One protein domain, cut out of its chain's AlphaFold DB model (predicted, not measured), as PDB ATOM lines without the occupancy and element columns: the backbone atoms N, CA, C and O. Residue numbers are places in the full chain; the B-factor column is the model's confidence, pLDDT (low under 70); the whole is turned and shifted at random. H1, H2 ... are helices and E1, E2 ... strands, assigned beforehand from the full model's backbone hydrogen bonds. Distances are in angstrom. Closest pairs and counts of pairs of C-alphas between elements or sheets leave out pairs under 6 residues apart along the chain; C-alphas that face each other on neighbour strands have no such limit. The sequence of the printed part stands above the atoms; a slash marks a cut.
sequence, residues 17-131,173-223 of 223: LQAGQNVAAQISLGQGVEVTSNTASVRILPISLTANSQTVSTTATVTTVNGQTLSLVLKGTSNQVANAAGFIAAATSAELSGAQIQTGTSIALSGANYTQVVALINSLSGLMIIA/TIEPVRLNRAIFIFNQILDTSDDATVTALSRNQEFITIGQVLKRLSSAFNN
ATOM      1  N   LEU A  17     279.626 447.358 587.161       86.56
ATOM      2  CA  LEU A  17     279.332 446.613 585.937       86.56
ATOM      3  C   LEU A  17     279.996 445.230 585.936       86.56
ATOM      4  O   LEU A  17     279.340 444.240 585.613       86.56
ATOM      5  N   GLN A  18     281.268 445.160 586.336       84.94
ATOM      6  CA  GLN A  18     282.021 443.905 586.409       84.94
ATOM      7  C   GLN A  18     281.450 442.953 587.466       84.94
ATOM      8  O   GLN A  18     281.400 441.749 587.221       84.94
ATOM      9  N   ALA A  19     280.965 443.473 588.603       85.38
ATOM     10  CA  ALA A  19     280.261 442.658 589.599       85.38
ATOM     11  C   ALA A  19     279.046 441.982 588.962       85.38
ATOM     12  O   ALA A  19     278.908 440.762 589.035       85.38
ATOM     13  N   GLY A  20     278.210 442.764 588.273       89.12
ATOM     14  CA  GLY A  20     277.037 442.237 587.584       89.12
ATOM     15  C   GLY A  20     277.375 441.182 586.530       89.12
ATOM     16  O   GLY A  20     276.747 440.127 586.506       89.12
ATOM     17  N   GLN A  21     278.398 441.424 585.703       90.31
ATOM     18  CA  GLN A  21     278.816 440.495 584.644       90.31
ATOM     19  C   GLN A  21     279.308 439.161 585.214       90.31
ATOM     20  O   GLN A  21     278.878 438.098 584.761       90.31
ATOM     21  N   ASN A  22     280.168 439.213 586.233       87.19
ATOM     22  CA  ASN A  22     280.718 438.019 586.868       87.19
ATOM     23  C   ASN A  22     279.614 437.175 587.510       87.19
ATOM     24  O   ASN A  22     279.571 435.961 587.314       87.19
ATOM     25  N   VAL A  23     278.695 437.814 588.236       90.12
ATOM     26  CA  VAL A  23     277.581 437.116 588.882       90.12
ATOM     27  C   VAL A  23     276.616 436.530 587.856       90.12
ATOM     28  O   VAL A  23     276.296 435.347 587.946       90.12
ATOM     29  N   ALA A  24     276.200 437.303 586.850       91.81
ATOM     30  CA  ALA A  24     275.309 436.808 585.803       91.81
ATOM     31  C   ALA A  24     275.899 435.585 585.082       91.81
ATOM     32  O   ALA A  24     275.179 434.617 584.830       91.81
ATOM     33  N   ALA A  25     277.210 435.583 584.813       89.56
ATOM     34  CA  ALA A  25     277.896 434.446 584.206       89.56
ATOM     35  C   ALA A  25     277.851 433.192 585.097       89.56
ATOM     36  O   ALA A  25     277.494 432.119 584.613       89.56
ATOM     37  N   GLN A  26     278.142 433.312 586.398       89.44
ATOM     38  CA  GLN A  26     278.101 432.166 587.322       89.44
ATOM     39  C   GLN A  26     276.686 431.603 587.488       89.44
ATOM     40  O   GLN A  26     276.488 430.387 587.421       89.44
ATOM     41  N   ILE A  27     275.685 432.477 587.622       91.62
ATOM     42  CA  ILE A  27     274.285 432.056 587.733       91.62
ATOM     43  C   ILE A  27     273.794 431.410 586.430       91.62
ATOM     44  O   ILE A  27     273.065 430.423 586.485       91.62
ATOM     45  N   SER A  28     274.240 431.882 585.261       89.69
ATOM     46  CA  SER A  28     273.925 431.242 583.970       89.69
ATOM     47  C   SER A  28     274.480 429.815 583.868       89.69
ATOM     48  O   SER A  28     273.900 428.975 583.187       89.69
ATOM     49  N   LEU A  29     275.569 429.512 584.586       87.62
ATOM     50  CA  LEU A  29     276.125 428.159 584.726       87.62
ATOM     51  C   LEU A  29     275.431 427.331 585.825       87.62
ATOM     52  O   LEU A  29     275.856 426.215 586.115       87.62
ATOM     53  N   GLY A  30     274.389 427.872 586.465       86.44
ATOM     54  CA  GLY A  30     273.658 427.239 587.563       86.44
ATOM     55  C   GLY A  30     274.386 427.254 588.908       86.44
ATOM     56  O   GLY A  30     273.913 426.638 589.864       86.44
ATOM     57  N   GLN A  31     275.520 427.947 589.004       88.44
ATOM     58  CA  GLN A  31     276.345 427.986 590.209       88.44
ATOM     59  C   GLN A  31     275.813 429.021 591.203       88.44
ATOM     60  O   GLN A  31     275.071 429.925 590.833       88.44
ATOM     61  N   GLY A  32     276.160 428.868 592.483       84.69
ATOM     62  CA  GLY A  32     275.966 429.937 593.464       84.69
ATOM     63  C   GLY A  32     277.030 431.015 593.291       84.69
ATOM     64  O   GLY A  32     277.949 430.852 592.497       84.69
ATOM     65  N   VAL A  33     276.935 432.111 594.034       87.19
ATOM     66  CA  VAL A  33     277.993 433.123 594.078       87.19
ATOM     67  C   VAL A  33     277.948 433.881 595.396       87.19
ATOM     68  O   VAL A  33     276.878 434.066 595.977       87.19
ATOM     69  N   GLU A  34     279.101 434.360 595.844       84.88
ATOM     70  CA  GLU A  34     279.194 435.336 596.922       84.88
ATOM     71  C   GLU A  34     280.082 436.496 596.464       84.88
ATOM     72  O   GLU A  34     281.127 436.277 595.853       84.88
ATOM     73  N   VAL A  35     279.630 437.725 596.694       77.00
ATOM     74  CA  VAL A  35     280.344 438.960 596.364       77.00
ATOM     75  C   VAL A  35     280.331 439.848 597.592       77.00
ATOM     76  O   VAL A  35     279.274 440.088 598.162       77.00
ATOM     77  N   THR A  36     281.485 440.385 597.963       75.19
ATOM     78  CA  THR A  36     281.612 441.279 599.116       75.19
ATOM     79  C   THR A  36     282.190 442.614 598.669       75.19
ATOM     80  O   THR A  36     283.161 442.659 597.914       75.19
ATOM     81  N   SER A  37     281.579 443.706 599.121       69.38
ATOM     82  CA  SER A  37     282.081 445.076 599.026       69.38
ATOM     83  C   SER A  37     282.437 445.604 600.420       69.38
ATOM     84  O   SER A  37     282.266 444.921 601.431       69.38
ATOM     85  N   ASN A  38     282.908 446.850 600.491       68.75
ATOM     86  CA  ASN A  38     283.196 447.514 601.765       68.75
ATOM     87  C   ASN A  38     281.939 447.783 602.607       68.75
ATOM     88  O   ASN A  38     282.059 448.046 603.799       68.75
ATOM     89  N   THR A  39     280.756 447.771 601.989       71.38
ATOM     90  CA  THR A  39     279.498 448.247 602.583       71.38
ATOM     91  C   THR A  39     278.389 447.192 602.576       71.38
ATOM     92  O   THR A  39     277.420 447.322 603.330       71.38
ATOM     93  N   ALA A  40     278.532 446.109 601.807       81.12
ATOM     94  CA  ALA A  40     277.577 445.006 601.781       81.12
ATOM     95  C   ALA A  40     278.179 443.711 601.213       81.12
ATOM     96  O   ALA A  40     279.157 443.731 600.472       81.12
ATOM     97  N   SER A  41     277.550 442.579 601.507       84.75
ATOM     98  CA  SER A  41     277.770 441.307 600.826       84.75
ATOM     99  C   SER A  41     276.500 440.838 600.124       84.75
ATOM    100  O   SER A  41     275.381 441.119 600.549       84.75
ATOM    101  N   VAL A  42     276.673 440.125 599.019       88.75
ATOM    102  CA  VAL A  42     275.622 439.468 598.252       88.75
ATOM    103  C   VAL A  42     275.952 437.994 598.203       88.75
ATOM    104  O   VAL A  42     277.019 437.617 597.734       88.75
ATOM    105  N   ARG A  43     275.013 437.153 598.616       91.88
ATOM    106  CA  ARG A  43     275.097 435.704 598.474       91.88
ATOM    107  C   ARG A  43     273.915 435.203 597.664       91.88
ATOM    108  O   ARG A  43     272.771 435.373 598.073       91.88
ATOM    109  N   ILE A  44     274.185 434.558 596.539       92.25
ATOM    110  CA  ILE A  44     273.175 433.956 595.668       92.25
ATOM    111  C   ILE A  44     273.384 432.448 595.665       92.25
ATOM    112  O   ILE A  44     274.491 431.956 595.451       92.25
ATOM    113  N   LEU A  45     272.322 431.698 595.944       91.75
ATOM    114  CA  LEU A  45     272.382 430.242 595.945       91.75
ATOM    115  C   LEU A  45     272.485 429.674 594.516       91.75
ATOM    116  O   LEU A  45     272.096 430.340 593.552       91.75
ATOM    117  N   PRO A  46     272.975 428.434 594.353       90.06
ATOM    118  CA  PRO A  46     272.866 427.724 593.086       90.06
ATOM    119  C   PRO A  46     271.416 427.634 592.608       90.06
ATOM    120  O   PRO A  46     270.477 427.587 593.410       90.06
ATOM    121  N   ILE A  47     271.238 427.577 591.291       90.50
ATOM    122  CA  ILE A  47     269.914 427.434 590.694       90.50
ATOM    123  C   ILE A  47     269.316 426.071 591.058       90.50
ATOM    124  O   ILE A  47     269.944 425.027 590.902       90.50
ATOM    125  N   SER A  48     268.054 426.087 591.472       87.50
ATOM    126  CA  SER A  48     267.207 424.902 591.580       87.50
ATOM    127  C   SER A  48     266.208 424.864 590.425       87.50
ATOM    128  O   SER A  48     265.558 425.866 590.118       87.50
ATOM    129  N   LEU A  49     266.063 423.704 589.786       81.19
ATOM    130  CA  LEU A  49     265.025 423.481 588.777       81.19
ATOM    131  C   LEU A  49     263.651 423.428 589.451       81.19
ATOM    132  O   LEU A  49     263.493 422.819 590.509       81.19
ATOM    133  N   THR A  50     262.642 424.039 588.833       73.12
ATOM    134  CA  THR A  50     261.253 423.872 589.276       73.12
ATOM    135  C   THR A  50     260.628 422.633 588.630       73.12
ATOM    136  O   THR A  50     261.105 422.144 587.607       73.12
ATOM    137  N   ALA A  51     259.526 422.132 589.199       67.62
ATOM    138  CA  ALA A  51     258.875 420.872 588.801       67.62
ATOM    139  C   ALA A  51     258.463 420.771 587.313       67.62
ATOM    140  O   ALA A  51     258.235 419.681 586.805       67.62
ATOM    141  N   ASN A  52     258.361 421.904 586.617       64.06
ATOM    142  CA  ASN A  52     257.998 422.038 585.207       64.06
ATOM    143  C   ASN A  52     259.204 422.249 584.262       64.06
ATOM    144  O   ASN A  52     258.986 422.489 583.075       64.06
ATOM    145  N   SER A  53     260.448 422.197 584.770       62.31
ATOM    146  CA  SER A  53     261.753 422.268 584.065       62.31
ATOM    147  C   SER A  53     262.000 423.453 583.115       62.31
ATOM    148  O   SER A  53     263.099 423.591 582.588       62.31
ATOM    149  N   GLN A  54     261.017 424.331 582.918       74.19
ATOM    150  CA  GLN A  54     261.107 425.546 582.099       74.19
ATOM    151  C   GLN A  54     261.438 426.788 582.927       74.19
ATOM    152  O   GLN A  54     261.865 427.802 582.380       74.19
ATOM    153  N   THR A  55     261.247 426.713 584.246       87.31
ATOM    154  CA  THR A  55     261.639 427.775 585.166       87.31
ATOM    155  C   THR A  55     262.678 427.285 586.162       87.31
ATOM    156  O   THR A  55     262.795 426.102 586.484       87.31
ATOM    157  N   VAL A  56     263.460 428.232 586.639       92.12
ATOM    158  CA  VAL A  56     264.490 428.051 587.645       92.12
ATOM    159  C   VAL A  56     264.188 428.963 588.818       92.12
ATOM    160  O   VAL A  56     263.513 429.983 588.667       92.12
ATOM    161  N   SER A  57     264.680 428.586 589.991       93.31
ATOM    162  CA  SER A  57     264.566 429.390 591.198       93.31
ATOM    163  C   SER A  57     265.904 429.463 591.916       93.31
ATOM    164  O   SER A  57     266.619 428.469 592.012       93.31
ATOM    165  N   THR A  58     266.218 430.623 592.473       93.62
ATOM    166  CA  THR A  58     267.297 430.791 593.451       93.62
ATOM    167  C   THR A  58     266.913 431.855 594.477       93.62
ATOM    168  O   THR A  58     265.939 432.588 594.292       93.62
ATOM    169  N   THR A  59     267.674 431.934 595.560       94.31
ATOM    170  CA  THR A  59     267.555 432.979 596.571       94.31
ATOM    171  C   THR A  59     268.826 433.808 596.568       94.31
ATOM    172  O   THR A  59     269.927 433.266 596.691       94.31
ATOM    173  N   ALA A  60     268.656 435.120 596.458       93.88
ATOM    174  CA  ALA A  60     269.694 436.108 596.679       93.88
ATOM    175  C   ALA A  60     269.487 436.760 598.050       93.88
ATOM    176  O   ALA A  60     268.379 437.160 598.400       93.88
ATOM    177  N   THR A  61     270.560 436.880 598.817       94.25
ATOM    178  CA  THR A  61     270.580 437.541 600.116       94.25
ATOM    179  C   THR A  61     271.620 438.644 600.069       94.25
ATOM    180  O   THR A  61     272.791 438.370 599.818       94.25
ATOM    181  N   VAL A  62     271.197 439.881 600.301       90.00
ATOM    182  CA  VAL A  62     272.073 441.046 600.428       90.00
ATOM    183  C   VAL A  62     272.154 441.415 601.900       90.00
ATOM    184  O   VAL A  62     271.119 441.663 602.512       90.00
ATOM    185  N   THR A  63     273.357 441.472 602.459       88.50
ATOM    186  CA  THR A  63     273.603 441.838 603.855       88.50
ATOM    187  C   THR A  63     274.457 443.095 603.894       88.50
ATOM    188  O   THR A  63     275.577 443.099 603.395       88.50
ATOM    189  N   THR A  64     273.954 444.176 604.476       82.56
ATOM    190  CA  THR A  64     274.728 445.414 604.632       82.56
ATOM    191  C   THR A  64     275.674 445.322 605.836       82.56
ATOM    192  O   THR A  64     275.456 444.523 606.747       82.56
ATOM    193  N   VAL A  65     276.711 446.165 605.897       75.75
ATOM    194  CA  VAL A  65     277.672 446.198 607.029       75.75
ATOM    195  C   VAL A  65     277.033 446.478 608.389       75.75
ATOM    196  O   VAL A  65     277.530 446.050 609.423       75.75
ATOM    197  N   ASN A  66     275.905 447.175 608.390       78.75
ATOM    198  CA  ASN A  66     275.067 447.455 609.550       78.75
ATOM    199  C   ASN A  66     274.099 446.301 609.894       78.75
ATOM    200  O   ASN A  66     273.223 446.472 610.737       78.75
ATOM    201  N   GLY A  67     274.252 445.131 609.264       79.19
ATOM    202  CA  GLY A  67     273.536 443.894 609.589       79.19
ATOM    203  C   GLY A  67     272.125 443.780 609.006       79.19
ATOM    204  O   GLY A  67     271.439 442.792 609.265       79.19
ATOM    205  N   GLN A  68     271.671 444.754 608.209       85.19
ATOM    206  CA  GLN A  68     270.371 444.659 607.545       85.19
ATOM    207  C   GLN A  68     270.447 443.649 606.406       85.19
ATOM    208  O   GLN A  68     271.387 443.668 605.615       85.19
ATOM    209  N   THR A  69     269.446 442.777 606.319       90.69
ATOM    210  CA  THR A  69     269.399 441.717 605.312       90.69
ATOM    211  C   THR A  69     268.171 441.877 604.423       90.69
ATOM    212  O   THR A  69     267.050 441.967 604.918       90.69
ATOM    213  N   LEU A  70     268.379 441.863 603.110       91.12
ATOM    214  CA  LEU A  70     267.339 441.788 602.090       91.12
ATOM    215  C   LEU A  70     267.414 440.415 601.419       91.12
ATOM    216  O   LEU A  70     268.429 440.079 600.815       91.12
ATOM    217  N   SER A  71     266.343 439.627 601.512       94.19
ATOM    218  CA  SER A  71     266.244 438.332 600.830       94.19
ATOM    219  C   SER A  71     265.260 438.417 599.667       94.19
ATOM    220  O   SER A  71     264.125 438.862 599.833       94.19
ATOM    221  N   LEU A  72     265.709 438.000 598.486       94.12
ATOM    222  CA  LEU A  72     264.975 438.062 597.228       94.12
ATOM    223  C   LEU A  72     264.926 436.667 596.611       94.12
ATOM    224  O   LEU A  72     265.959 436.044 596.363       94.12
ATOM    225  N   VAL A  73     263.719 436.183 596.331       94.69
ATOM    226  CA  VAL A  73     263.522 434.947 595.569       94.69
ATOM    227  C   VAL A  73     263.464 435.304 594.089       94.69
ATOM    228  O   VAL A  73     262.586 436.047 593.654       94.69
ATOM    229  N   LEU A  74     264.401 434.764 593.317       95.00
ATOM    230  CA  LEU A  74     264.483 434.952 591.875       95.00
ATOM    231  C   LEU A  74     263.873 433.730 591.202       95.00
ATOM    232  O   LEU A  74     264.391 432.626 591.360       95.00
ATOM    233  N   LYS A  75     262.787 433.924 590.453       93.75
ATOM    234  CA  LYS A  75     262.105 432.852 589.726       93.75
ATOM    235  C   LYS A  75     261.758 433.308 588.316       93.75
ATOM    236  O   LYS A  75     261.146 434.355 588.144       93.75
ATOM    237  N   GLY A  76     262.113 432.501 587.324       92.12
ATOM    238  CA  GLY A  76     261.898 432.813 585.910       92.12
ATOM    239  C   GLY A  76     262.640 431.837 585.010       92.12
ATOM    240  O   GLY A  76     262.960 430.725 585.431       92.12
ATOM    241  N   THR A  77     262.934 432.240 583.778       92.31
ATOM    242  CA  THR A  77     263.883 431.507 582.926       92.31
ATOM    243  C   THR A  77     265.312 431.650 583.462       92.31
ATOM    244  O   THR A  77     265.602 432.548 584.257       92.31
ATOM    245  N   SER A  78     266.232 430.785 583.019       91.12
ATOM    246  CA  SER A  78     267.646 430.877 583.424       91.12
ATOM    247  C   SER A  78     268.248 432.245 583.089       91.12
ATOM    248  O   SER A  78     268.877 432.859 583.948       91.12
ATOM    249  N   ASN A  79     267.932 432.786 581.907       91.88
ATOM    250  CA  ASN A  79     268.379 434.112 581.486       91.88
ATOM    251  C   ASN A  79     267.810 435.230 582.370       91.88
ATOM    252  O   ASN A  79     268.549 436.130 582.756       91.88
ATOM    253  N   GLN A  80     266.525 435.171 582.734       94.75
ATOM    254  CA  GLN A  80     265.911 436.170 583.620       94.75
ATOM    255  C   GLN A  80     266.530 436.144 585.020       94.75
ATOM    256  O   GLN A  80     266.835 437.196 585.580       94.75
ATOM    257  N   VAL A  81     266.753 434.950 585.575       95.38
ATOM    258  CA  VAL A  81     267.377 434.792 586.894       95.38
ATOM    259  C   VAL A  81     268.833 435.258 586.878       95.38
ATOM    260  O   VAL A  81     269.239 435.980 587.785       95.38
ATOM    261  N   ALA A  82     269.603 434.925 585.840       94.88
ATOM    262  CA  ALA A  82     270.972 435.409 585.682       94.88
ATOM    263  C   ALA A  82     271.040 436.934 585.502       94.88
ATOM    264  O   ALA A  82     271.865 437.590 586.136       94.88
ATOM    265  N   ASN A  83     270.143 437.512 584.699       95.88
ATOM    266  CA  ASN A  83     270.042 438.957 584.499       95.88
ATOM    267  C   ASN A  83     269.703 439.686 585.810       95.88
ATOM    268  O   ASN A  83     270.364 440.656 586.173       95.88
ATOM    269  N   ALA A  84     268.733 439.180 586.575       96.88
ATOM    270  CA  ALA A  84     268.378 439.733 587.879       96.88
ATOM    271  C   ALA A  84     269.490 439.570 588.926       96.88
ATOM    272  O   ALA A  84     269.745 440.481 589.709       96.88
ATOM    273  N   ALA A  85     270.202 438.443 588.924       94.81
ATOM    274  CA  ALA A  85     271.368 438.251 589.778       94.81
ATOM    275  C   ALA A  85     272.498 439.239 589.434       94.81
ATOM    276  O   ALA A  85     273.096 439.832 590.334       94.81
ATOM    277  N   GLY A  86     272.740 439.468 588.139       94.19
ATOM    278  CA  GLY A  86     273.660 440.496 587.657       94.19
ATOM    279  C   GLY A  86     273.244 441.900 588.095       94.19
ATOM    280  O   GLY A  86     274.090 442.673 588.548       94.19
ATOM    281  N   PHE A  87     271.940 442.207 588.052       96.06
ATOM    282  CA  PHE A  87     271.404 443.450 588.609       96.06
ATOM    283  C   PHE A  87     271.753 443.596 590.092       96.06
ATOM    284  O   PHE A  87     272.319 444.616 590.466       96.06
ATOM    285  N   ILE A  88     271.441 442.597 590.927       94.50
ATOM    286  CA  ILE A  88     271.662 442.666 592.380       94.50
ATOM    287  C   ILE A  88     273.135 442.923 592.684       94.50
ATOM    288  O   ILE A  88     273.447 443.834 593.444       94.50
ATOM    289  N   ALA A  89     274.044 442.176 592.057       90.88
ATOM    290  CA  ALA A  89     275.474 442.354 592.273       90.88
ATOM    291  C   ALA A  89     275.950 443.755 591.859       90.88
ATOM    292  O   ALA A  89     276.644 444.420 592.627       90.88
ATOM    293  N   ALA A  90     275.528 444.238 590.687       90.75
ATOM    294  CA  ALA A  90     275.867 445.583 590.234       90.75
ATOM    295  C   ALA A  90     275.275 446.668 591.145       90.75
ATOM    296  O   ALA A  90     275.966 447.612 591.509       90.75
ATOM    297  N   ALA A  91     274.016 446.525 591.549       89.88
ATOM    298  CA  ALA A  91     273.322 447.458 592.423       89.88
ATOM    299  C   ALA A  91     273.966 447.522 593.814       89.88
ATOM    300  O   ALA A  91     274.173 448.614 594.338       89.88
ATOM    301  N   THR A  92     274.344 446.377 594.387       87.31
ATOM    302  CA  THR A  92     275.045 446.329 595.673       87.31
ATOM    303  C   THR A  92     276.445 446.928 595.579       87.31
ATOM    304  O   THR A  92     276.832 447.699 596.452       87.31
ATOM    305  N   SER A  93     277.196 446.654 594.509       84.00
ATOM    306  CA  SER A  93     278.498 447.298 594.281       84.00
ATOM    307  C   SER A  93     278.392 448.799 593.994       84.00
ATOM    308  O   SER A  93     279.347 449.524 594.245       84.00
ATOM    309  N   ALA A  94     277.254 449.268 593.475       84.00
ATOM    310  CA  ALA A  94     276.932 450.687 593.312       84.00
ATOM    311  C   ALA A  94     276.310 451.319 594.571       84.00
ATOM    312  O   ALA A  94     275.876 452.466 594.515       84.00
ATOM    313  N   GLU A  95     276.247 450.576 595.681       84.44
ATOM    314  CA  GLU A  95     275.728 451.031 596.976       84.44
ATOM    315  C   GLU A  95     274.269 451.511 596.932       84.44
ATOM    316  O   GLU A  95     273.849 452.385 597.693       84.44
ATOM    317  N   LEU A  96     273.464 450.916 596.046       84.75
ATOM    318  CA  LEU A  96     272.031 451.182 596.001       84.75
ATOM    319  C   LEU A  96     271.336 450.667 597.266       84.75
ATOM    320  O   LEU A  96     271.679 449.623 597.822       84.75
ATOM    321  N   SER A  97     270.307 451.393 597.701       86.06
ATOM    322  CA  SER A  97     269.489 451.015 598.855       86.06
ATOM    323  C   SER A  97     268.712 449.715 598.610       86.06
ATOM    324  O   SER A  97     268.416 449.346 597.473       86.06
ATOM    325  N   GLY A  98     268.291 449.040 599.684       85.31
ATOM    326  CA  GLY A  98     267.507 447.803 599.576       85.31
ATOM    327  C   GLY A  98     266.222 447.953 598.746       85.31
ATOM    328  O   GLY A  98     265.910 447.083 597.939       85.31
ATOM    329  N   ALA A  99     265.520 449.087 598.864       86.50
ATOM    330  CA  ALA A  99     264.320 449.368 598.070       86.50
ATOM    331  C   ALA A  99     264.637 449.526 596.571       86.50
ATOM    332  O   ALA A  99     263.916 449.007 595.719       86.50
ATOM    333  N   GLN A 100     265.746 450.191 596.242       90.94
ATOM    334  CA  GLN A 100     266.235 450.318 594.866       90.94
ATOM    335  C   GLN A 100     266.663 448.965 594.293       90.94
ATOM    336  O   GLN A 100     266.338 448.658 593.144       90.94
ATOM    337  N   ILE A 101     267.331 448.138 595.103       91.31
ATOM    338  CA  ILE A 101     267.695 446.771 594.728       91.31
ATOM    339  C   ILE A 101     266.429 445.953 594.449       91.31
ATOM    340  O   ILE A 101     266.335 445.308 593.410       91.31
ATOM    341  N   GLN A 102     265.420 446.002 595.318       92.19
ATOM    342  CA  GLN A 102     264.167 445.270 595.122       92.19
ATOM    343  C   GLN A 102     263.423 445.727 593.854       92.19
ATOM    344  O   GLN A 102     263.033 444.894 593.032       92.19
ATOM    345  N   THR A 103     263.292 447.043 593.668       92.00
ATOM    346  CA  THR A 103     262.634 447.660 592.504       92.00
ATOM    347  C   THR A 103     263.319 447.239 591.208       92.00
ATOM    348  O   THR A 103     262.687 446.683 590.310       92.00
ATOM    349  N   GLY A 104     264.635 447.439 591.110       93.69
ATOM    350  CA  GLY A 104     265.372 447.085 589.903       93.69
ATOM    351  C   GLY A 104     265.466 445.574 589.675       93.69
ATOM    352  O   GLY A 104     265.400 445.139 588.530       93.69
ATOM    353  N   THR A 105     265.500 444.751 590.730       96.25
ATOM    354  CA  THR A 105     265.449 443.284 590.594       96.25
ATOM    355  C   THR A 105     264.135 442.843 589.956       96.25
ATOM    356  O   THR A 105     264.148 442.007 589.058       96.25
ATOM    357  N   SER A 106     263.006 443.426 590.372       95.81
ATOM    358  CA  SER A 106     261.689 443.159 589.777       95.81
ATOM    359  C   SER A 106     261.667 443.481 588.275       95.81
ATOM    360  O   SER A 106     261.216 442.673 587.455       95.81
ATOM    361  N   ILE A 107     262.218 444.636 587.895       95.94
ATOM    362  CA  ILE A 107     262.292 445.083 586.498       95.94
ATOM    363  C   ILE A 107     263.227 444.170 585.686       95.94
ATOM    364  O   ILE A 107     262.850 443.700 584.614       95.94
ATOM    365  N   ALA A 108     264.409 443.845 586.214       97.19
ATOM    366  CA  ALA A 108     265.373 442.954 585.568       97.19
ATOM    367  C   ALA A 108     264.836 441.516 585.409       97.19
ATOM    368  O   ALA A 108     265.047 440.890 584.370       97.19
ATOM    369  N   LEU A 109     264.083 441.000 586.388       96.44
ATOM    370  CA  LEU A 109     263.396 439.702 586.287       96.44
ATOM    371  C   LEU A 109     262.345 439.674 585.171       96.44
ATOM    372  O   LEU A 109     262.063 438.608 584.631       96.44
ATOM    373  N   SER A 110     261.798 440.833 584.797       96.19
ATOM    374  CA  SER A 110     260.853 440.941 583.678       96.19
ATOM    375  C   SER A 110     261.538 440.813 582.310       96.19
ATOM    376  O   SER A 110     260.847 440.710 581.305       96.19
ATOM    377  N   GLY A 111     262.876 440.776 582.269       94.94
ATOM    378  CA  GLY A 111     263.681 440.609 581.053       94.94
ATOM    379  C   GLY A 111     264.489 441.847 580.658       94.94
ATOM    380  O   GLY A 111     265.398 441.731 579.840       94.94
ATOM    381  N   ALA A 112     264.227 443.012 581.263       96.88
ATOM    382  CA  ALA A 112     264.957 444.242 580.954       96.88
ATOM    383  C   ALA A 112     266.451 444.098 581.262       96.88
ATOM    384  O   ALA A 112     266.819 443.631 582.342       96.88
ATOM    385  N   ASN A 113     267.319 444.545 580.351       96.38
ATOM    386  CA  ASN A 113     268.764 444.430 580.522       96.38
ATOM    387  C   ASN A 113     269.217 445.109 581.823       96.38
ATOM    388  O   ASN A 113     269.031 446.317 582.005       96.38
ATOM    389  N   TYR A 114     269.854 444.350 582.718       94.94
ATOM    390  CA  TYR A 114     270.183 444.852 584.048       94.94
ATOM    391  C   TYR A 114     271.054 446.115 584.039       94.94
ATOM    392  O   TYR A 114     270.938 446.937 584.945       94.94
ATOM    393  N   THR A 115     271.903 446.309 583.025       93.81
ATOM    394  CA  THR A 115     272.763 447.499 582.926       93.81
ATOM    395  C   THR A 115     271.942 448.769 582.694       93.81
ATOM    396  O   THR A 115     272.210 449.801 583.311       93.81
ATOM    397  N   GLN A 116     270.884 448.679 581.884       95.50
ATOM    398  CA  GLN A 116     269.932 449.768 581.671       95.50
ATOM    399  C   GLN A 116     269.073 449.995 582.915       95.50
ATOM    400  O   GLN A 116     268.814 451.140 583.274       95.50
ATOM    401  N   VAL A 117     268.687 448.925 583.621       95.62
ATOM    402  CA  VAL A 117     267.947 449.045 584.886       95.62
ATOM    403  C   VAL A 117     268.792 449.757 585.948       95.62
ATOM    404  O   VAL A 117     268.295 450.670 586.602       95.62
ATOM    405  N   VAL A 118     270.083 449.432 586.084       92.75
ATOM    406  CA  VAL A 118     271.007 450.168 586.969       92.75
ATOM    407  C   VAL A 118     271.076 451.645 586.576       92.75
ATOM    408  O   VAL A 118     270.991 452.517 587.441       92.75
ATOM    409  N   ALA A 119     271.193 451.949 585.280       92.56
ATOM    410  CA  ALA A 119     271.214 453.328 584.795       92.56
ATOM    411  C   ALA A 119     269.904 454.077 585.103       92.56
ATOM    412  O   ALA A 119     269.955 455.232 585.533       92.56
ATOM    413  N   LEU A 120     268.751 453.419 584.942       93.88
ATOM    414  CA  LEU A 120     267.441 453.979 585.268       93.88
ATOM    415  C   LEU A 120     267.365 454.307 586.757       93.88
ATOM    416  O   LEU A 120     267.126 455.459 587.106       93.88
ATOM    417  N   ILE A 121     267.631 453.333 587.631       91.12
ATOM    418  CA  ILE A 121     267.551 453.526 589.083       91.12
ATOM    419  C   ILE A 121     268.491 454.649 589.541       91.12
ATOM    420  O   ILE A 121     268.066 455.532 590.283       91.12
ATOM    421  N   ASN A 122     269.722 454.699 589.023       88.56
ATOM    422  CA  ASN A 122     270.651 455.799 589.294       88.56
ATOM    423  C   ASN A 122     270.126 457.161 588.822       88.56
ATOM    424  O   ASN A 122     270.273 458.162 589.524       88.56
ATOM    425  N   SER A 123     269.503 457.218 587.641       88.75
ATOM    426  CA  SER A 123     268.923 458.462 587.124       88.75
ATOM    427  C   SER A 123     267.758 458.960 587.983       88.75
ATOM    428  O   SER A 123     267.653 460.165 588.198       88.75
ATOM    429  N   LEU A 124     266.950 458.045 588.536       86.31
ATOM    430  CA  LEU A 124     265.836 458.363 589.432       86.31
ATOM    431  C   LEU A 124     266.329 458.907 590.777       86.31
ATOM    432  O   LEU A 124     265.801 459.913 591.246       86.31
ATOM    433  N   SER A 125     267.381 458.316 591.355       77.06
ATOM    434  CA  SER A 125     268.045 458.841 592.564       77.06
ATOM    435  C   SER A 125     268.522 460.278 592.376       77.06
ATOM    436  O   SER A 125     268.472 461.091 593.294       77.06
ATOM    437  N   GLY A 126     268.974 460.602 591.163       65.81
ATOM    438  CA  GLY A 126     269.455 461.930 590.819       65.81
ATOM    439  C   GLY A 126     268.363 462.995 590.693       65.81
ATOM    440  O   GLY A 126     268.727 464.165 590.607       65.81
ATOM    441  N   LEU A 127     267.072 462.635 590.662       70.81
ATOM    442  CA  LEU A 127     265.978 463.592 590.439       70.81
ATOM    443  C   LEU A 127     265.705 464.502 591.642       70.81
ATOM    444  O   LEU A 127     265.197 465.604 591.446       70.81
ATOM    445  N   MET A 128     266.052 464.090 592.863       54.69
ATOM    446  CA  MET A 128     265.971 464.965 594.034       54.69
ATOM    447  C   MET A 128     267.189 465.895 594.091       54.69
ATOM    448  O   MET A 128     268.284 465.457 594.439       54.69
ATOM    449  N   ILE A 129     266.999 467.189 593.812       45.25
ATOM    450  CA  ILE A 129     267.948 468.223 594.239       45.25
ATOM    451  C   ILE A 129     267.427 468.839 595.536       45.25
ATOM    452  O   ILE A 129     266.307 469.346 595.602       45.25
ATOM    453  N   ILE A 130     268.257 468.790 596.583       37.09
ATOM    454  CA  ILE A 130     268.066 469.575 597.805       37.09
ATOM    455  C   ILE A 130     268.131 471.048 597.388       37.09
ATOM    456  O   ILE A 130     269.177 471.523 596.949       37.09
ATOM    457  N   ALA A 131     267.000 471.747 597.469       33.25
ATOM    458  CA  ALA A 131     266.887 473.125 597.025       33.25
ATOM    459  C   ALA A 131     267.808 474.063 597.818       33.25
ATOM    460  O   ALA A 131     267.703 474.179 599.039       33.25
ATOM    461  N   THR A 173     263.351 470.740 594.061       58.31
ATOM    462  CA  THR A 173     263.690 471.221 592.719       58.31
ATOM    463  C   THR A 173     264.161 470.023 591.901       58.31
ATOM    464  O   THR A 173     265.107 469.338 592.281       58.31
ATOM    465  N   ILE A 174     263.502 469.743 590.780       66.69
ATOM    466  CA  ILE A 174     263.930 468.698 589.845       66.69
ATOM    467  C   ILE A 174     264.644 469.389 588.687       66.69
ATOM    468  O   ILE A 174     264.104 470.305 588.074       66.69
ATOM    469  N   GLU A 175     265.870 468.966 588.383       71.12
ATOM    470  CA  GLU A 175     266.617 469.502 587.245       71.12
ATOM    471  C   GLU A 175     266.062 468.923 585.929       71.12
ATOM    472  O   GLU A 175     266.083 467.698 585.756       71.12
ATOM    473  N   PRO A 176     265.622 469.760 584.966       77.94
ATOM    474  CA  PRO A 176     265.035 469.286 583.710       77.94
ATOM    475  C   PRO A 176     265.945 468.333 582.925       77.94
ATOM    476  O   PRO A 176     265.479 467.355 582.346       77.94
ATOM    477  N   VAL A 177     267.263 468.562 582.956       82.75
ATOM    478  CA  VAL A 177     268.257 467.693 582.301       82.75
ATOM    479  C   VAL A 177     268.244 466.283 582.897       82.75
ATOM    480  O   VAL A 177     268.301 465.295 582.163       82.75
ATOM    481  N   ARG A 178     268.124 466.166 584.224       84.12
ATOM    482  CA  ARG A 178     268.075 464.869 584.912       84.12
ATOM    483  C   ARG A 178     266.767 464.139 584.640       84.12
ATOM    484  O   ARG A 178     266.792 462.934 584.401       84.12
ATOM    485  N   LEU A 179     265.656 464.873 584.607       87.38
ATOM    486  CA  LEU A 179     264.354 464.328 584.230       87.38
ATOM    487  C   LEU A 179     264.361 463.792 582.795       87.38
ATOM    488  O   LEU A 179     263.971 462.647 582.570       87.38
ATOM    489  N   ASN A 180     264.882 464.567 581.840       88.44
ATOM    490  CA  ASN A 180     265.000 464.139 580.446       88.44
ATOM    491  C   ASN A 180     265.895 462.905 580.301       88.44
ATOM    492  O   ASN A 180     265.568 461.996 579.542       88.44
ATOM    493  N   ARG A 181     266.989 462.826 581.070       90.19
ATOM    494  CA  ARG A 181     267.848 461.636 581.099       90.19
ATOM    495  C   ARG A 181     267.110 460.407 581.634       90.19
ATOM    496  O   ARG A 181     267.242 459.336 581.046       90.19
ATOM    497  N   ALA A 182     266.340 460.543 582.712       91.12
ATOM    498  CA  ALA A 182     265.568 459.434 583.270       91.12
ATOM    499  C   ALA A 182     264.486 458.941 582.293       91.12
ATOM    500  O   ALA A 182     264.351 457.737 582.086       91.12
ATOM    501  N   ILE A 183     263.775 459.863 581.632       93.44
ATOM    502  CA  ILE A 183     262.790 459.546 580.583       93.44
ATOM    503  C   ILE A 183     263.458 458.835 579.405       93.44
ATOM    504  O   ILE A 183     262.958 457.815 578.937       93.44
ATOM    505  N   PHE A 184     264.602 459.344 578.947       95.12
ATOM    506  CA  PHE A 184     265.355 458.736 577.858       95.12
ATOM    507  C   PHE A 184     265.755 457.293 578.184       95.12
ATOM    508  O   PHE A 184     265.493 456.401 577.385       95.12
ATOM    509  N   ILE A 185     266.326 457.039 579.367       95.06
ATOM    510  CA  ILE A 185     266.731 455.684 579.776       95.06
ATOM    511  C   ILE A 185     265.509 454.765 579.923       95.06
ATOM    512  O   ILE A 185     265.558 453.611 579.500       95.06
ATOM    513  N   PHE A 186     264.407 455.266 580.489       96.31
ATOM    514  CA  PHE A 186     263.157 454.512 580.600       96.31
ATOM    515  C   PHE A 186     262.643 454.061 579.224       96.31
ATOM    516  O   PHE A 186     262.319 452.888 579.045       96.31
ATOM    517  N   ASN A 187     262.631 454.965 578.242       97.06
ATOM    518  CA  ASN A 187     262.214 454.642 576.877       97.06
ATOM    519  C   ASN A 187     263.207 453.703 576.185       97.06
ATOM    520  O   ASN A 187     262.779 452.754 575.544       97.06
ATOM    521  N   GLN A 188     264.516 453.870 576.395       96.69
ATOM    522  CA  GLN A 188     265.513 452.945 575.849       96.69
ATOM    523  C   GLN A 188     265.314 451.501 576.318       96.69
ATOM    524  O   GLN A 188     265.554 450.579 575.538       96.69
ATOM    525  N   ILE A 189     264.878 451.282 577.565       97.25
ATOM    526  CA  ILE A 189     264.538 449.934 578.042       97.25
ATOM    527  C   ILE A 189     263.411 449.348 577.188       97.25
ATOM    528  O   ILE A 189     263.509 448.194 576.789       97.25
ATOM    529  N   LEU A 190     262.376 450.127 576.871       96.75
ATOM    530  CA  LEU A 190     261.279 449.680 576.010       96.75
ATOM    531  C   LEU A 190     261.736 449.447 574.564       96.75
ATOM    532  O   LEU A 190     261.449 448.394 574.010       96.75
ATOM    533  N   ASP A 191     262.492 450.384 573.990       96.75
ATOM    534  CA  ASP A 191     262.888 450.373 572.575       96.75
ATOM    535  C   ASP A 191     263.874 449.245 572.223       96.75
ATOM    536  O   ASP A 191     263.961 448.826 571.071       96.75
ATOM    537  N   THR A 192     264.651 448.773 573.202       95.31
ATOM    538  CA  THR A 192     265.672 447.725 573.008       95.31
ATOM    539  C   THR A 192     265.248 446.348 573.521       95.31
ATOM    540  O   THR A 192     265.975 445.374 573.320       95.31
ATOM    541  N   SER A 193     264.094 446.259 574.183       96.44
ATOM    542  CA  SER A 193     263.540 445.004 574.689       96.44
ATOM    543  C   SER A 193     262.794 444.243 573.594       96.44
ATOM    544  O   SER A 193     262.200 444.840 572.702       96.44
ATOM    545  N   ASP A 194     262.780 442.913 573.685       96.06
ATOM    546  CA  ASP A 194     261.909 442.086 572.845       96.06
ATOM    547  C   ASP A 194     260.426 442.190 573.267       96.06
ATOM    548  O   ASP A 194     260.098 442.635 574.372       96.06
ATOM    549  N   ASP A 195     259.510 441.748 572.397       97.00
ATOM    550  CA  ASP A 195     258.057 441.831 572.631       97.00
ATOM    551  C   ASP A 195     257.617 441.125 573.925       97.00
ATOM    552  O   ASP A 195     256.699 441.575 574.622       97.00
ATOM    553  N   ALA A 196     258.277 440.014 574.267       95.25
ATOM    554  CA  ALA A 196     257.991 439.258 575.481       95.25
ATOM    555  C   ALA A 196     258.364 440.065 576.735       95.25
ATOM    556  O   ALA A 196     257.583 440.127 577.688       95.25
ATOM    557  N   THR A 197     259.516 440.731 576.707       96.56
ATOM    558  CA  THR A 197     260.012 441.607 577.768       96.56
ATOM    559  C   THR A 197     259.151 442.857 577.887       96.56
ATOM    560  O   THR A 197     258.725 443.184 578.993       96.56
ATOM    561  N   VAL A 198     258.796 443.520 576.780       97.56
ATOM    562  CA  VAL A 198     257.872 444.671 576.798       97.56
ATOM    563  C   VAL A 198     256.519 444.268 577.394       97.56
ATOM    564  O   VAL A 198     255.979 444.966 578.257       97.56
ATOM    565  N   THR A 199     255.998 443.097 577.019       97.56
ATOM    566  CA  THR A 199     254.756 442.556 577.589       97.56
ATOM    567  C   THR A 199     254.889 442.300 579.091       97.56
ATOM    568  O   THR A 199     253.992 442.663 579.854       97.56
ATOM    569  N   ALA A 200     255.996 441.712 579.548       96.06
ATOM    570  CA  ALA A 200     256.247 441.486 580.970       96.06
ATOM    571  C   ALA A 200     256.382 442.806 581.752       96.06
ATOM    572  O   ALA A 200     255.754 442.965 582.800       96.06
ATOM    573  N   LEU A 201     257.114 443.785 581.214       96.75
ATOM    574  CA  LEU A 201     257.272 445.123 581.790       96.75
ATOM    575  C   LEU A 201     255.940 445.874 581.887       96.75
ATOM    576  O   LEU A 201     255.683 446.526 582.896       96.75
ATOM    577  N   SER A 202     255.048 445.719 580.904       96.44
ATOM    578  CA  SER A 202     253.701 446.314 580.936       96.44
ATOM    579  C   SER A 202     252.810 445.786 582.071       96.44
ATOM    580  O   SER A 202     251.777 446.380 582.372       96.44
ATOM    581  N   ARG A 203     253.202 444.669 582.700       96.56
ATOM    582  CA  ARG A 203     252.539 444.051 583.860       96.56
ATOM    583  C   ARG A 203     253.350 444.216 585.148       96.56
ATOM    584  O   ARG A 203     252.894 443.804 586.213       96.56
ATOM    585  N   ASN A 204     254.546 444.796 585.066       94.12
ATOM    586  CA  ASN A 204     255.411 445.028 586.211       94.12
ATOM    587  C   ASN A 204     255.012 446.334 586.913       94.12
ATOM    588  O   ASN A 204     255.231 447.426 586.389       94.12
ATOM    589  N   GLN A 205     254.449 446.227 588.119       91.38
ATOM    590  CA  GLN A 205     253.918 447.381 588.848       91.38
ATOM    591  C   GLN A 205     254.973 448.459 589.140       91.38
ATOM    592  O   GLN A 205     254.656 449.648 589.075       91.38
ATOM    593  N   GLU A 206     256.219 448.072 589.419       89.62
ATOM    594  CA  GLU A 206     257.310 449.017 589.683       89.62
ATOM    595  C   GLU A 206     257.652 449.820 588.426       89.62
ATOM    596  O   GLU A 206     257.712 451.050 588.454       89.62
ATOM    597  N   PHE A 207     257.789 449.131 587.290       92.06
ATOM    598  CA  PHE A 207     258.081 449.767 586.008       92.06
ATOM    599  C   PHE A 207     256.959 450.724 585.573       92.06
ATOM    600  O   PHE A 207     257.224 451.866 585.189       92.06
ATOM    601  N   ILE A 208     255.697 450.298 585.706       91.81
ATOM    602  CA  ILE A 208     254.517 451.131 585.418       91.81
ATOM    603  C   ILE A 208     254.511 452.382 586.305       91.81
ATOM    604  O   ILE A 208     254.276 453.490 585.816       91.81
ATOM    605  N   THR A 209     254.785 452.217 587.601       86.94
ATOM    606  CA  THR A 209     254.794 453.322 588.568       86.94
ATOM    607  C   THR A 209     255.865 454.352 588.211       86.94
ATOM    608  O   THR A 209     255.566 455.546 588.162       86.94
ATOM    609  N   ILE A 210     257.081 453.909 587.869       87.88
ATOM    610  CA  ILE A 210     258.159 454.794 587.400       87.88
ATOM    611  C   ILE A 210     257.717 455.575 586.157       87.88
ATOM    612  O   ILE A 210     257.828 456.802 586.139       87.88
ATOM    613  N   GLY A 211     257.161 454.901 585.146       87.19
ATOM    614  CA  GLY A 211     256.696 455.555 583.919       87.19
ATOM    615  C   GLY A 211     255.622 456.618 584.178       87.19
ATOM    616  O   GLY A 211     255.674 457.718 583.623       87.19
ATOM    617  N   GLN A 212     254.673 456.336 585.077       85.94
ATOM    618  CA  GLN A 212     253.649 457.304 585.480       85.94
ATOM    619  C   GLN A 212     254.246 458.522 586.193       85.94
ATOM    620  O   GLN A 212     253.844 459.649 585.901       85.94
ATOM    621  N   VAL A 213     255.202 458.315 587.101       85.44
ATOM    622  CA  VAL A 213     255.888 459.408 587.805       85.44
ATOM    623  C   VAL A 213     256.658 460.279 586.816       85.44
ATOM    624  O   VAL A 213     256.460 461.492 586.805       85.44
ATOM    625  N   LEU A 214     257.458 459.682 585.929       87.75
ATOM    626  CA  LEU A 214     258.216 460.418 584.913       87.75
ATOM    627  C   LEU A 214     257.299 461.235 583.987       87.75
ATOM    628  O   LEU A 214     257.583 462.402 583.716       87.75
ATOM    629  N   LYS A 215     256.157 460.671 583.572       86.00
ATOM    630  CA  LYS A 215     255.151 461.381 582.766       86.00
ATOM    631  C   LYS A 215     254.537 462.572 583.509       86.00
ATOM    632  O   LYS A 215     254.390 463.647 582.921       86.00
ATOM    633  N   ARG A 216     254.176 462.399 584.788       81.50
ATOM    634  CA  ARG A 216     253.630 463.483 585.628       81.50
ATOM    635  C   ARG A 216     254.645 464.612 585.789       81.50
ATOM    636  O   ARG A 216     254.292 465.767 585.586       81.50
ATOM    637  N   LEU A 217     255.899 464.270 586.082       83.31
ATOM    638  CA  LEU A 217     256.983 465.240 586.219       83.31
ATOM    639  C   LEU A 217     257.227 465.999 584.911       83.31
ATOM    640  O   LEU A 217     257.262 467.220 584.924       83.31
ATOM    641  N   SER A 218     257.305 465.304 583.773       81.06
ATOM    642  CA  SER A 218     257.479 465.948 582.463       81.06
ATOM    643  C   SER A 218     256.350 466.930 582.141       81.06
ATOM    644  O   SER A 218     256.603 468.036 581.674       81.06
ATOM    645  N   SER A 219     255.108 466.562 582.461       78.38
ATOM    646  CA  SER A 219     253.943 467.428 582.245       78.38
ATOM    647  C   SER A 219     253.971 468.686 583.123       78.38
ATOM    648  O   SER A 219     253.447 469.716 582.719       78.38
ATOM    649  N   ALA A 220     254.580 468.620 584.310       75.19
ATOM    650  CA  ALA A 220     254.703 469.763 585.213       75.19
ATOM    651  C   ALA A 220     255.768 470.784 584.773       75.19
ATOM    652  O   ALA A 220     255.668 471.939 585.162       75.19
ATOM    653  N   PHE A 221     256.764 470.381 583.972       68.50
ATOM    654  CA  PHE A 221     257.810 471.277 583.446       68.50
ATOM    655  C   PHE A 221     257.478 471.906 582.089       68.50
ATOM    656  O   PHE A 221     258.111 472.883 581.700       68.50
ATOM    657  N   ASN A 222     256.527 471.329 581.355       58.97
ATOM    658  CA  ASN A 222     256.101 471.820 580.043       58.97
ATOM    659  C   ASN A 222     254.916 472.809 580.116       58.97
ATOM    660  O   ASN A 222     254.448 473.245 579.066       58.97
ATOM    661  N   ASN A 223     254.423 473.124 581.320       46.00
ATOM    662  CA  ASN A 223     253.393 474.135 581.597       46.00
ATOM    663  C   ASN A 223     254.006 475.320 582.344       46.00
ATOM    664  O   ASN A 223     253.483 476.441 582.169       46.00
TER     665      ASN A 223
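This is residues 17 to 131 and 173 to 223 of the 223 residues of an uncharacterized protein of Cylindrospermopsis curvispora GIHE-G1 (UniProt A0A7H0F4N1). A four-stranded sheet forms a wall at one end, with helices H1, H2 and H3 side by side over one face and the other face bare; beyond H2 and H3, helices H4, H5 and H7 reach away from the sheet, and short H6 turns the chain between H5 and H7. The 166 printed residues hold seven named helices and four named strands, in the order H1 E1 E2 E3 E4 H2 H3 H4 H5 H6 H7, class mixed. The sheet, E1 E2 E3 E4, is antiparallel. The whole is compact, with a radius of gyration of the C-alphas of 16.3 A and spans of 53 by 39 by 23 A.

E1 (residues 33 to 36), E2 (40 to 44), E3 (56 to 64) and E4 (69 to 76) form a meander, each strand the antiparallel neighbour of the one before. N 35 and O 42 are 2.8 A apart between E1 and E2, N 43 and O 61 2.8 A between E2 and E3, and N 60 and O 72 2.9 A between E3 and E4, within hydrogen-bond range. H1 (17 to 28), H2 (78 to 93) and H3 (98 to 109) are on the same face, two layers with the sheet, at heights over the sheet of 9.3, 8.2 and 9.0 A. H1 and H2 touch at a shallow tilt of 31 degrees, opposite ways, closest at the C-alphas of Gly 20 and Gly 86, 3.8 A. H2, H3 and H4 (114 to 125) form an up and down bundle, each running against the one before. H4 and H5 (176 to 192) touch at a shallow tilt of 22 degrees, opposite ways, closest at the C-alphas of Ser 123 and Ala 182, 5.2 A. H5 and H7 (205 to 221) touch at a steep tilt of 40 degrees, closest at the C-alphas of Ile 183 and Leu 214, 6.4 A. H6 (195 to 201) is close to H5 but not clearly touching, the C-alphas of Leu 190 and Val 198 being 6.1 A apart. Every O i to N i+4 pair is within hydrogen-bond range in H1, H2, H3, H4, H6 and H7; in H5 12 of 13 are.

H1 begins at C-alpha 17 (279.332, 446.613, 585.937). E3 measures 26.4 A, E4 22.6 A, H2 22.5 A, H5 24.1 A and H7 24.8 A. H7 ends at C-alpha 221 (257.810, 471.277, 583.446).

The C-alphas farthest apart, of Ala 51 and Asn 223, are 54.0 A apart. Residues 132 to 172 are not printed, and C-alphas 131 and 173 are 5.7 A apart across the cut. The link E2 to E3 is long, with 11 residues. Mean pLDDT of the printed part is 86.8; residues 128 to 131 are among those under 70.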